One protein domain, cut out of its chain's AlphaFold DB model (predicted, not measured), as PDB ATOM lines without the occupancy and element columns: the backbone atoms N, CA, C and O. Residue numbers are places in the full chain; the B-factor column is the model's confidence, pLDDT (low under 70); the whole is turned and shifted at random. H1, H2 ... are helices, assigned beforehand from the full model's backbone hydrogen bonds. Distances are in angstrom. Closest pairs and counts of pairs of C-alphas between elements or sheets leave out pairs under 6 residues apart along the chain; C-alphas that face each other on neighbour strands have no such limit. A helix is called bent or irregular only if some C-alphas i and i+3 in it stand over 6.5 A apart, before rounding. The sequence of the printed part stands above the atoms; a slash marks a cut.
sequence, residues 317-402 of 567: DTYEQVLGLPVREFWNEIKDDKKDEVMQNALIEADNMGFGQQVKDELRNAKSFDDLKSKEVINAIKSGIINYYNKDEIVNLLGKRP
ATOM      1  N   ASP A 317     226.489 198.037 153.571       65.50
ATOM      2  CA  ASP A 317     227.837 197.503 153.439       65.50
ATOM      3  C   ASP A 317     228.197 196.613 154.638       65.50
ATOM      4  O   ASP A 317     229.163 195.854 154.580       65.50
ATOM      5  N   THR A 318     227.433 196.690 155.740       73.69
ATOM      6  CA  THR A 318     227.697 195.919 156.964       73.69
ATOM      7  C   THR A 318     226.453 195.271 157.562       73.69
ATOM      8  O   THR A 318     225.330 195.768 157.464       73.69
ATOM      9  N   TYR A 319     226.663 194.164 158.272       71.75
ATOM     10  CA  TYR A 319     225.604 193.449 158.980       71.75
ATOM     11  C   TYR A 319     224.981 194.286 160.116       71.75
ATOM     12  O   TYR A 319     223.787 194.204 160.385       71.75
ATOM     13  N   GLU A 320     225.745 195.165 160.762       75.06
ATOM     14  CA  GLU A 320     225.218 196.082 161.776       75.06
ATOM     15  C   GLU A 320     224.217 197.090 161.185       75.06
ATOM     16  O   GLU A 320     223.238 197.441 161.845       75.06
ATOM     17  N   GLN A 321     224.416 197.519 159.933       63.06
ATOM     18  CA  GLN A 321     223.457 198.368 159.216       63.06
ATOM     19  C   GLN A 321     222.177 197.600 158.875       63.06
ATOM     20  O   GLN A 321     221.085 198.150 159.024       63.06
ATOM     21  N   VAL A 322     222.298 196.314 158.518       66.06
ATOM     22  CA  VAL A 322     221.154 195.404 158.350       66.06
ATOM     23  C   VAL A 322     220.302 195.404 159.622       66.06
ATOM     24  O   VAL A 322     219.108 195.683 159.576       66.06
ATOM     25  N   LEU A 323     220.907 195.204 160.797       66.94
ATOM     26  CA  LEU A 323     220.180 195.193 162.074       66.94
ATOM     27  C   LEU A 323     219.434 196.505 162.381       66.94
ATOM     28  O   LEU A 323     218.493 196.489 163.179       66.94
ATOM     29  N   GLY A 324     219.797 197.621 161.748       61.44
ATOM     30  CA  GLY A 324     219.114 198.910 161.872       61.44
ATOM     31  C   GLY A 324     217.859 199.069 161.004       61.44
ATOM     32  O   GLY A 324     217.054 199.960 161.276       61.44
ATOM     33  N   LEU A 325     217.652 198.216 159.994       61.62
ATOM     34  CA  LEU A 325     216.547 198.369 159.048       61.62
ATOM     35  C   LEU A 325     215.165 197.979 159.625       61.62
ATOM     36  O   LEU A 325     215.065 197.108 160.510       61.62
ATOM     37  N   PRO A 326     214.071 198.575 159.099       66.62
ATOM     38  CA  PRO A 326     212.704 198.129 159.357       66.62
ATOM     39  C   PRO A 326     212.435 196.749 158.743       66.62
ATOM     40  O   PRO A 326     212.734 196.526 157.577       66.62
ATOM     41  N   VAL A 327     211.777 195.852 159.488       66.88
ATOM     42  CA  VAL A 327     211.458 194.463 159.069       66.88
ATOM     43  C   VAL A 327     210.686 194.391 157.750       66.88
ATOM     44  O   VAL A 327     210.883 193.473 156.962       66.88
ATOM     45  N   ARG A 328     209.847 195.396 157.481       67.38
ATOM     46  CA  ARG A 328     209.091 195.501 156.231       67.38
ATOM     47  C   ARG A 328     209.994 195.594 155.002       67.38
ATOM     48  O   ARG A 328     209.647 195.040 153.966       67.38
ATOM     49  N   GLU A 329     211.139 196.267 155.116       64.50
ATOM     50  CA  GLU A 329     212.079 196.386 153.999       64.50
ATOM     51  C   GLU A 329     212.679 195.032 153.646       64.50
ATOM     52  O   GLU A 329     212.716 194.670 152.477       64.50
ATOM     53  N   PHE A 330     213.028 194.229 154.650       69.94
ATOM     54  CA  PHE A 330     213.490 192.862 154.431       69.94
ATOM     55  C   PHE A 330     212.431 191.989 153.776       69.94
ATOM     56  O   PHE A 330     212.720 191.264 152.832       69.94
ATOM     57  N   TRP A 331     211.199 192.054 154.287       70.19
ATOM     58  CA  TRP A 331     210.102 191.231 153.796       70.19
ATOM     59  C   TRP A 331     209.837 191.440 152.302       70.19
ATOM     60  O   TRP A 331     209.500 190.496 151.593       70.19
ATOM     61  N   ASN A 332     210.009 192.670 151.820       69.00
ATOM     62  CA  ASN A 332     209.792 193.009 150.419       69.00
ATOM     63  C   ASN A 332     210.894 192.487 149.483       69.00
ATOM     64  O   ASN A 332     210.592 192.224 148.323       69.00
ATOM     65  N   GLU A 333     212.128 192.323 149.969       69.62
ATOM     66  CA  GLU A 333     213.267 191.835 149.169       69.62
ATOM     67  C   GLU A 333     213.382 190.304 149.147       69.62
ATOM     68  O   GLU A 333     214.057 189.724 148.294       69.62
ATOM     69  N   ILE A 334     212.720 189.623 150.080       73.00
ATOM     70  CA  ILE A 334     212.671 188.162 150.100       73.00
ATOM     71  C   ILE A 334     211.778 187.693 148.949       73.00
ATOM     72  O   ILE A 334     210.639 188.140 148.807       73.00
ATOM     73  N   LYS A 335     212.287 186.767 148.131       75.31
ATOM     74  CA  LYS A 335     211.501 186.151 147.056       75.31
ATOM     75  C   LYS A 335     210.282 185.429 147.629       75.31
ATOM     76  O   LYS A 335     210.364 184.844 148.707       75.31
ATOM     77  N   ASP A 336     209.164 185.449 146.907       74.12
ATOM     78  CA  ASP A 336     207.897 184.888 147.397       74.12
ATOM     79  C   ASP A 336     208.009 183.407 147.788       74.12
ATOM     80  O   ASP A 336     207.484 183.012 148.824       74.12
ATOM     81  N   ASP A 337     208.785 182.616 147.042       76.50
ATOM     82  CA  ASP A 337     209.063 181.201 147.324       76.50
ATOM     83  C   ASP A 337     209.874 180.972 148.612       76.50
ATOM     84  O   ASP A 337     209.920 179.855 149.123       76.50
ATOM     85  N   LYS A 338     210.499 182.022 149.160       79.81
ATOM     86  CA  LYS A 338     211.292 181.989 150.398       79.81
ATOM     87  C   LYS A 338     210.581 182.588 151.607       79.81
ATOM     88  O   LYS A 338     211.046 182.405 152.733       79.81
ATOM     89  N   LYS A 339     209.447 183.266 151.412       82.50
ATOM     90  CA  LYS A 339     208.681 183.880 152.509       82.50
ATOM     91  C   LYS A 339     208.114 182.838 153.469       82.50
ATOM     92  O   LYS A 339     208.163 183.051 154.677       82.50
ATOM     93  N   ASP A 340     207.674 181.693 152.956       82.88
ATOM     94  CA  ASP A 340     207.163 180.599 153.788       82.88
ATOM     95  C   ASP A 340     208.256 180.011 154.695       82.88
ATOM     96  O   ASP A 340     208.033 179.813 155.888       82.88
ATOM     97  N   GLU A 341     209.467 179.797 154.166       84.00
ATOM     98  CA  GLU A 341     210.623 179.306 154.938       84.00
ATOM     99  C   GLU A 341     211.033 180.305 156.038       84.00
ATOM    100  O   GLU A 341     211.305 179.924 157.179       84.00
ATOM    101  N   VAL A 342     211.005 181.603 155.722       83.12
ATOM    102  CA  VAL A 342     211.259 182.686 156.682       83.12
ATOM    103  C   VAL A 342     210.193 182.729 157.779       83.12
ATOM    104  O   VAL A 342     210.533 182.911 158.949       83.12
ATOM    105  N   MET A 343     208.919 182.521 157.439       83.38
ATOM    106  CA  MET A 343     207.831 182.461 158.421       83.38
ATOM    107  C   MET A 343     207.936 181.247 159.341       83.38
ATOM    108  O   MET A 343     207.671 181.368 160.538       83.38
ATOM    109  N   GLN A 344     208.378 180.096 158.828       87.19
ATOM    110  CA  GLN A 344     208.659 178.926 159.665       87.19
ATOM    111  C   GLN A 344     209.797 179.204 160.656       87.19
ATOM    112  O   GLN A 344     209.667 178.893 161.840       87.19
ATOM    113  N   ASN A 345     210.870 179.870 160.224       86.38
ATOM    114  CA  ASN A 345     211.935 180.284 161.143       86.38
ATOM    115  C   ASN A 345     211.473 181.345 162.145       86.38
ATOM    116  O   ASN A 345     211.841 181.278 163.312       86.38
ATOM    117  N   ALA A 346     210.616 182.283 161.739       86.69
ATOM    118  CA  ALA A 346     210.023 183.252 162.658       86.69
ATOM    119  C   ALA A 346     209.174 182.573 163.748       86.69
ATOM    120  O   ALA A 346     209.184 183.017 164.894       86.69
ATOM    121  N   LEU A 347     208.474 181.479 163.423       87.75
ATOM    122  CA  LEU A 347     207.741 180.669 164.401       87.75
ATOM    123  C   LEU A 347     208.681 179.960 165.386       87.75
ATOM    124  O   LEU A 347     208.426 180.002 166.589       87.75
ATOM    125  N   ILE A 348     209.778 179.377 164.894       88.81
ATOM    126  CA  ILE A 348     210.814 178.755 165.736       88.81
ATOM    127  C   ILE A 348     211.440 179.798 166.675       88.81
ATOM    128  O   ILE A 348     211.610 179.549 167.866       88.81
ATOM    129  N   GLU A 349     211.720 181.002 166.177       87.56
ATOM    130  CA  GLU A 349     212.248 182.087 167.005       87.56
ATOM    131  C   GLU A 349     211.222 182.618 168.007       87.56
ATOM    132  O   GLU A 349     211.575 182.904 169.149       87.56
ATOM    133  N   ALA A 350     209.940 182.690 167.644       86.31
ATOM    134  CA  ALA A 350     208.884 183.033 168.591       86.31
ATOM    135  C   ALA A 350     208.782 182.006 169.735       86.31
ATOM    136  O   ALA A 350     208.544 182.391 170.882       86.31
ATOM    137  N   ASP A 351     208.991 180.715 169.445       86.88
ATOM    138  CA  ASP A 351     209.109 179.660 170.458       86.88
ATOM    139  C   ASP A 351     210.343 179.877 171.352       86.88
ATOM    140  O   ASP A 351     210.212 179.891 172.579       86.88
ATOM    141  N   ASN A 352     211.515 180.122 170.757       87.00
ATOM    142  CA  ASN A 352     212.777 180.341 171.477       87.00
ATOM    143  C   ASN A 352     212.756 181.598 172.362       87.00
ATOM    144  O   ASN A 352     213.346 181.614 173.443       87.00
ATOM    145  N   MET A 353     212.053 182.646 171.927       83.88
ATOM    146  CA  MET A 353     211.877 183.897 172.671       83.88
ATOM    147  C   MET A 353     210.780 183.817 173.740       83.88
ATOM    148  O   MET A 353     210.579 184.777 174.486       83.88
ATOM    149  N   GLY A 354     210.071 182.688 173.838       87.00
ATOM    150  CA  GLY A 354     209.010 182.483 174.821       87.00
ATOM    151  C   GLY A 354     207.754 183.315 174.553       87.00
ATOM    152  O   GLY A 354     207.028 183.646 175.491       87.00
ATOM    153  N   PHE A 355     207.484 183.679 173.295       88.50
ATOM    154  CA  PHE A 355     206.284 184.438 172.952       88.50
ATOM    155  C   PHE A 355     205.009 183.598 173.129       88.50
ATOM    156  O   PHE A 355     204.995 182.375 172.957       88.50
ATOM    157  N   GLY A 356     203.921 184.270 173.514       84.06
ATOM    158  CA  GLY A 356     202.632 183.636 173.797       84.06
ATOM    159  C   GLY A 356     201.948 183.066 172.550       84.06
ATOM    160  O   GLY A 356     202.276 183.425 171.420       84.06
ATOM    161  N   GLN A 357     200.946 182.204 172.755       86.25
ATOM    162  CA  GLN A 357     200.222 181.531 171.665       86.25
ATOM    163  C   GLN A 357     199.612 182.516 170.653       86.25
ATOM    164  O   GLN A 357     199.649 182.262 169.457       86.25
ATOM    165  N   GLN A 358     199.159 183.682 171.121       83.88
ATOM    166  CA  GLN A 358     198.604 184.745 170.282       83.88
ATOM    167  C   GLN A 358     199.573 185.224 169.184       83.88
ATOM    168  O   GLN A 358     199.159 185.402 168.045       83.88
ATOM    169  N   VAL A 359     200.863 185.384 169.504       82.44
ATOM    170  CA  VAL A 359     201.910 185.800 168.546       82.44
ATOM    171  C   VAL A 359     202.135 184.716 167.491       82.44
ATOM    172  O   VAL A 359     202.303 185.004 166.309       82.44
ATOM    173  N   LYS A 360     202.091 183.447 167.906       84.44
ATOM    174  CA  LYS A 360     202.264 182.294 167.011       84.44
ATOM    175  C   LYS A 360     201.064 182.116 166.086       84.44
ATOM    176  O   LYS A 360     201.242 181.785 164.919       84.44
ATOM    177  N   ASP A 361     199.857 182.355 166.589       85.75
ATOM    178  CA  ASP A 361     198.635 182.299 165.790       85.75
ATOM    179  C   ASP A 361     198.583 183.449 164.774       85.75
ATOM    180  O   ASP A 361     198.151 183.242 163.642       85.75
ATOM    181  N   GLU A 362     199.075 184.637 165.133       83.75
ATOM    182  CA  GLU A 362     199.215 185.771 164.209       83.75
ATOM    183  C   GLU A 362     200.209 185.447 163.078       83.75
ATOM    184  O   GLU A 362     199.880 185.625 161.909       83.75
ATOM    185  N   LEU A 363     201.373 184.866 163.399       83.38
ATOM    186  CA  LEU A 363     202.349 184.405 162.400       83.38
ATOM    187  C   LEU A 363     201.790 183.304 161.480       83.38
ATOM    188  O   LEU A 363     202.025 183.336 160.279       83.38
ATOM    189  N   ARG A 364     201.042 182.330 162.016       84.19
ATOM    190  CA  ARG A 364     200.484 181.211 161.226       84.19
ATOM    191  C   ARG A 364     199.372 181.631 160.270       84.19
ATOM    192  O   ARG A 364     199.197 180.992 159.239       84.19
ATOM    193  N   ASN A 365     198.595 182.646 160.643       81.88
ATOM    194  CA  ASN A 365     197.399 183.051 159.904       81.88
ATOM    195  C   ASN A 365     197.629 184.252 158.978       81.88
ATOM    196  O   ASN A 365     196.719 184.614 158.227       81.88
ATOM    197  N   ALA A 366     198.806 184.878 159.027       74.88
ATOM    198  CA  ALA A 366     199.141 185.995 158.160       74.88
ATOM    199  C   ALA A 366     199.204 185.546 156.694       74.88
ATOM    200  O   ALA A 366     199.977 184.661 156.334       74.88
ATOM    201  N   LYS A 367     198.391 186.175 155.839       66.25
ATOM    202  CA  LYS A 367     198.420 185.972 154.380       66.25
ATOM    203  C   LYS A 367     199.279 187.023 153.683       66.25
ATOM    204  O   LYS A 367     199.678 186.845 152.537       66.25
ATOM    205  N   SER A 368     199.537 188.127 154.371       66.56
ATOM    206  CA  SER A 368     200.332 189.253 153.911       66.56
ATOM    207  C   SER A 368     201.107 189.867 155.076       66.56
ATOM    208  O   SER A 368     200.779 189.654 156.243       66.56
ATOM    209  N   PHE A 369     202.119 190.683 154.769       65.44
ATOM    210  CA  PHE A 369     202.858 191.395 155.812       65.44
ATOM    211  C   PHE A 369     201.973 192.370 156.601       65.44
ATOM    212  O   PHE A 369     202.216 192.615 157.777       65.44
ATOM    213  N   ASP A 370     200.942 192.928 155.964       65.69
ATOM    214  CA  ASP A 370     200.046 193.905 156.587       65.69
ATOM    215  C   ASP A 370     199.081 193.270 157.613       65.69
ATOM    216  O   ASP A 370     198.481 193.980 158.427       65.69
ATOM    217  N   ASP A 371     198.978 191.937 157.632       64.25
ATOM    218  CA  ASP A 371     198.254 191.192 158.668       64.25
ATOM    219  C   ASP A 371     199.032 191.133 159.996       64.25
ATOM    220  O   ASP A 371     198.447 190.833 161.037       64.25
ATOM    221  N   LEU A 372     200.326 191.471 159.972       71.06
ATOM    222  CA  LEU A 372     201.246 191.417 161.105       71.06
ATOM    223  C   LEU A 372     201.295 192.776 161.813       71.06
ATOM    224  O   LEU A 372     201.801 193.769 161.284       71.06
ATOM    225  N   LYS A 373     200.762 192.844 163.029       63.62
ATOM    226  CA  LYS A 373     200.499 194.104 163.738       63.62
ATOM    227  C   LYS A 373     201.236 194.208 165.063       63.62
ATOM    228  O   LYS A 373     201.546 195.325 165.487       63.62
ATOM    229  N   SER A 374     201.509 193.091 165.736       74.25
ATOM    230  CA  SER A 374     202.151 193.128 167.051       74.25
ATOM    231  C   SER A 374     203.673 193.306 166.969       74.25
ATOM    232  O   SER A 374     204.366 192.815 166.075       74.25
ATOM    233  N   LYS A 375     204.226 194.046 167.938       74.19
ATOM    234  CA  LYS A 375     205.672 194.314 168.021       74.19
ATOM    235  C   LYS A 375     206.470 193.026 168.252       74.19
ATOM    236  O   LYS A 375     207.585 192.910 167.749       74.19
ATOM    237  N   GLU A 376     205.905 192.072 168.992       76.56
ATOM    238  CA  GLU A 376     206.519 190.758 169.211       76.56
ATOM    239  C   GLU A 376     206.594 189.943 167.913       76.56
ATOM    240  O   GLU A 376     207.650 189.389 167.615       76.56
ATOM    241  N   VAL A 377     205.542 189.960 167.085       77.56
ATOM    242  CA  VAL A 377     205.541 189.330 165.753       77.56
ATOM    243  C   VAL A 377     206.607 189.935 164.839       77.56
ATOM    244  O   VAL A 377     207.375 189.207 164.214       77.56
ATOM    245  N   ILE A 378     206.721 191.265 164.807       75.62
ATOM    246  CA  ILE A 378     207.742 191.957 164.004       75.62
ATOM    247  C   ILE A 378     209.160 191.545 164.442       75.62
ATOM    248  O   ILE A 378     210.025 191.309 163.598       75.62
ATOM    249  N   ASN A 379     209.407 191.416 165.750       78.62
ATOM    250  CA  ASN A 379     210.699 190.973 166.279       78.62
ATOM    251  C   ASN A 379     211.005 189.502 165.953       78.62
ATOM    252  O   ASN A 379     212.148 189.182 165.615       78.62
ATOM    253  N   ALA A 380     209.999 188.624 166.020       79.44
ATOM    254  CA  ALA A 380     210.133 187.221 165.635       79.44
ATOM    255  C   ALA A 380     210.510 187.088 164.153       79.44
ATOM    256  O   ALA A 380     211.442 186.365 163.817       79.44
ATOM    257  N   ILE A 381     209.867 187.862 163.274       78.19
ATOM    258  CA  ILE A 381     210.166 187.867 161.834       78.19
ATOM    259  C   ILE A 381     211.556 188.409 161.562       78.19
ATOM    260  O   ILE A 381     212.299 187.809 160.793       78.19
ATOM    261  N   LYS A 382     211.951 189.502 162.223       80.69
ATOM    262  CA  LYS A 382     213.313 190.031 162.090       80.69
ATOM    263  C   LYS A 382     214.356 188.962 162.408       80.69
ATOM    264  O   LYS A 382     215.317 188.802 161.664       80.69
ATOM    265  N   SER A 383     214.137 188.231 163.494       79.81
ATOM    266  CA  SER A 383     215.044 187.183 163.963       79.81
ATOM    267  C   SER A 383     215.013 185.961 163.046       79.81
ATOM    268  O   SER A 383     216.066 185.437 162.706       79.81
ATOM    269  N   GLY A 384     213.834 185.574 162.554       80.06
ATOM    270  CA  GLY A 384     213.676 184.505 161.568       80.06
ATOM    271  C   GLY A 384     214.381 184.808 160.243       80.06
ATOM    272  O   GLY A 384     215.060 183.941 159.704       80.06
ATOM    273  N   ILE A 385     214.294 186.049 159.751       74.56
ATOM    274  CA  ILE A 385     215.011 186.516 158.552       74.56
ATOM    275  C   ILE A 385     216.527 186.462 158.774       74.56
ATOM    276  O   ILE A 385     217.258 185.951 157.930       74.56
ATOM    277  N   ILE A 386     216.989 186.972 159.918       76.81
ATOM    278  CA  ILE A 386     218.404 186.990 160.301       76.81
ATOM    279  C   ILE A 386     218.980 185.578 160.466       76.81
ATOM    280  O   ILE A 386     220.135 185.362 160.130       76.81
ATOM    281  N   ASN A 387     218.208 184.631 160.997       78.38
ATOM    282  CA  ASN A 387     218.680 183.262 161.201       78.38
ATOM    283  C   ASN A 387     218.590 182.414 159.930       78.38
ATOM    284  O   ASN A 387     219.322 181.435 159.803       78.38
ATOM    285  N   TYR A 388     217.706 182.775 158.997       82.31
ATOM    286  CA  TYR A 388     217.585 182.090 157.715       82.31
ATOM    287  C   TYR A 388     218.757 182.396 156.775       82.31
ATOM    288  O   TYR A 388     219.310 181.479 156.174       82.31
ATOM    289  N   TYR A 389     219.146 183.668 156.659       78.50
ATOM    290  CA  TYR A 389     220.284 184.088 155.841       78.50
ATOM    291  C   TYR A 389     221.544 184.197 156.696       78.50
ATOM    292  O   TYR A 389     221.514 184.803 157.764       78.50
ATOM    293  N   ASN A 390     222.689 183.699 156.227       77.81
ATOM    294  CA  ASN A 390     223.938 184.021 156.920       77.81
ATOM    295  C   ASN A 390     224.288 185.522 156.762       77.81
ATOM    296  O   ASN A 390     223.722 186.232 155.925       77.81
ATOM    297  N   LYS A 391     225.217 186.032 157.589       76.88
ATOM    298  CA  LYS A 391     225.545 187.472 157.634       76.88
ATOM    299  C   LYS A 391     225.927 188.046 156.268       76.88
ATOM    300  O   LYS A 391     225.509 189.155 155.945       76.88
ATOM    301  N   ASP A 392     226.695 187.300 155.484       74.62
ATOM    302  CA  ASP A 392     227.177 187.761 154.183       74.62
ATOM    303  C   ASP A 392     226.079 187.648 153.117       74.62
ATOM    304  O   ASP A 392     225.968 188.507 152.246       74.62
ATOM    305  N   GLU A 393     225.214 186.638 153.203       77.94
ATOM    306  CA  GLU A 393     224.052 186.470 152.325       77.94
ATOM    307  C   GLU A 393     223.040 187.596 152.494       77.94
ATOM    308  O   GLU A 393     222.566 188.126 151.492       77.94
ATOM    309  N   ILE A 394     222.728 188.001 153.728       73.75
ATOM    310  CA  ILE A 394     221.751 189.071 153.955       73.75
ATOM    311  C   ILE A 394     222.302 190.445 153.572       73.75
ATOM    312  O   ILE A 394     221.566 191.272 153.039       73.75
ATOM    313  N   VAL A 395     223.603 190.682 153.780       73.06
ATOM    314  CA  VAL A 395     224.269 191.899 153.297       73.06
ATOM    315  C   VAL A 395     224.297 191.905 151.770       73.06
ATOM    316  O   VAL A 395     223.954 192.916 151.178       73.06
ATOM    317  N   ASN A 396     224.601 190.783 151.112       73.50
ATOM    318  CA  ASN A 396     224.585 190.706 149.647       73.50
ATOM    319  C   ASN A 396     223.174 190.825 149.053       73.50
ATOM    320  O   ASN A 396     223.011 191.456 148.010       73.50
ATOM    321  N   LEU A 397     222.156 190.268 149.715       71.19
ATOM    322  CA  LEU A 397     220.753 190.405 149.314       71.19
ATOM    323  C   LEU A 397     220.299 191.874 149.349       71.19
ATOM    324  O   LEU A 397     219.510 192.294 148.511       71.19
ATOM    325  N   LEU A 398     220.815 192.653 150.305       65.75
ATOM    326  CA  LEU A 398     220.390 194.028 150.590       65.75
ATOM    327  C   LEU A 398     221.395 195.102 150.138       65.75
ATOM    328  O   LEU A 398     221.128 196.295 150.288       65.75
ATOM    329  N   GLY A 399     222.556 194.696 149.617       53.72
ATOM    330  CA  GLY A 399     223.764 195.524 149.585       53.72
ATOM    331  C   GLY A 399     223.673 196.741 148.676       53.72
ATOM    332  O   GLY A 399     224.281 197.774 148.950       53.72
ATOM    333  N   LYS A 400     222.833 196.665 147.642       56.28
ATOM    334  CA  LYS A 400     222.393 197.822 146.862       56.28
ATOM    335  C   LYS A 400     220.962 197.619 146.402       56.28
ATOM    336  O   LYS A 400     220.723 196.997 145.368       56.28
ATOM    337  N   ARG A 401     220.022 198.213 147.133       51.38
ATOM    338  CA  ARG A 401     218.671 198.428 146.622       51.38
ATOM    339  C   ARG A 401     218.638 199.783 145.911       51.38
ATOM    340  O   ARG A 401     218.729 200.811 146.590       51.38
ATOM    341  N   PRO A 402     218.540 199.825 144.567       42.38
ATOM    342  CA  PRO A 402     218.223 201.071 143.891       42.38
ATOM    343  C   PRO A 402     216.844 201.544 144.380       42.38
ATOM    344  O   PRO A 402     215.999 200.706 144.702       42.38
TER     345      PRO A 402
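What this domain is: This is residues 317 to 402 of the 567 residues of an uncharacterized protein of marine sediment metagenome (UniProt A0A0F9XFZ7). A crossed pair of helices makes the core of this elongated domain: the longest helix, H3, crosses H5, which runs through the middle, and H4 folds back beside the later part of H3 to form one end. H2 packs on H5, while the short helices H1 and H6 pack together at the other end. The printed part has 86 residues with six named helices, in the order H1 to H6, and no named strand; its class is all helix, and the helices that touch are mostly crossed. It is compact, with a radius of gyration of the C-alphas of 12.5 A and spans of 37 by 23 by 19 A.

Where its parts are: Find C-alpha 336 at (207.897, 184.888, 147.397); from there H3 runs through residues 336 to 352, 25.0 A, to C-alpha 352 at (212.777, 180.341, 171.477). H3 is irregular, but only just: C-alphas 337 and 340 are 6.8 A apart. Next come H4, residues 357 to 365, 12.2 A long, and H5, residues 375 to 388, 19.9 A long. Before H3, look for H1 at residues 319 to 324, 9.0 A, and H2 at residues 327 to 333, 10.4 A. H6, residues 391 to 398, is 10.9 A long and ends with C-alpha 398 at (220.390, 194.028, 150.590).

How they stand to each other: Begin at H5, the hub, which touches H2, H3 and H4. It touches H3 at a steep tilt of 67 degrees, opposite ways; the closest C-alphas are those of Ala 346 and Gly 384, 4.0 A apart. H3 and H4 form a helical hairpin at a shallow tilt of 8 degrees; H3 touches H4 with residues 343 to 350 alone, and the closest C-alphas, those of Leu 347 and Lys 360, are 6.3 A apart. With residues 376 to 377 alone H5 touches H4, the C-alphas of Val 359 and Val 377 coming closest at 5.8 A. H2 touches H5 at a steep tilt of 43 degrees, the same way, closest at C-alphas 327 and 382, 5.7 A. H1 touches H6 at a steep tilt of 59 degrees, closest at C-alphas 319 and 395, 6.0 A. H2 and H6 only just touch, with 3 pairs of C-alphas within 8 A, closest at Glu 333 and Leu 398, 7.6 A. H4 and H6 are apart. In H1, H2, H4, H5 and H6 every O i to N i+4 pair is within hydrogen-bond range; in H3, 11 of 13 are.

The domain as a whole: The two C-alphas farthest apart are those of Gln 357 and Pro 402, at 38.4 A. The printed part has no cut, and no link is long. The mean pLDDT of the printed part is 75.3; look for values under 70 at residue 317, residues 321 to 330, 332 to 333, 367 to 371, residue 373 and residues 398 to 402.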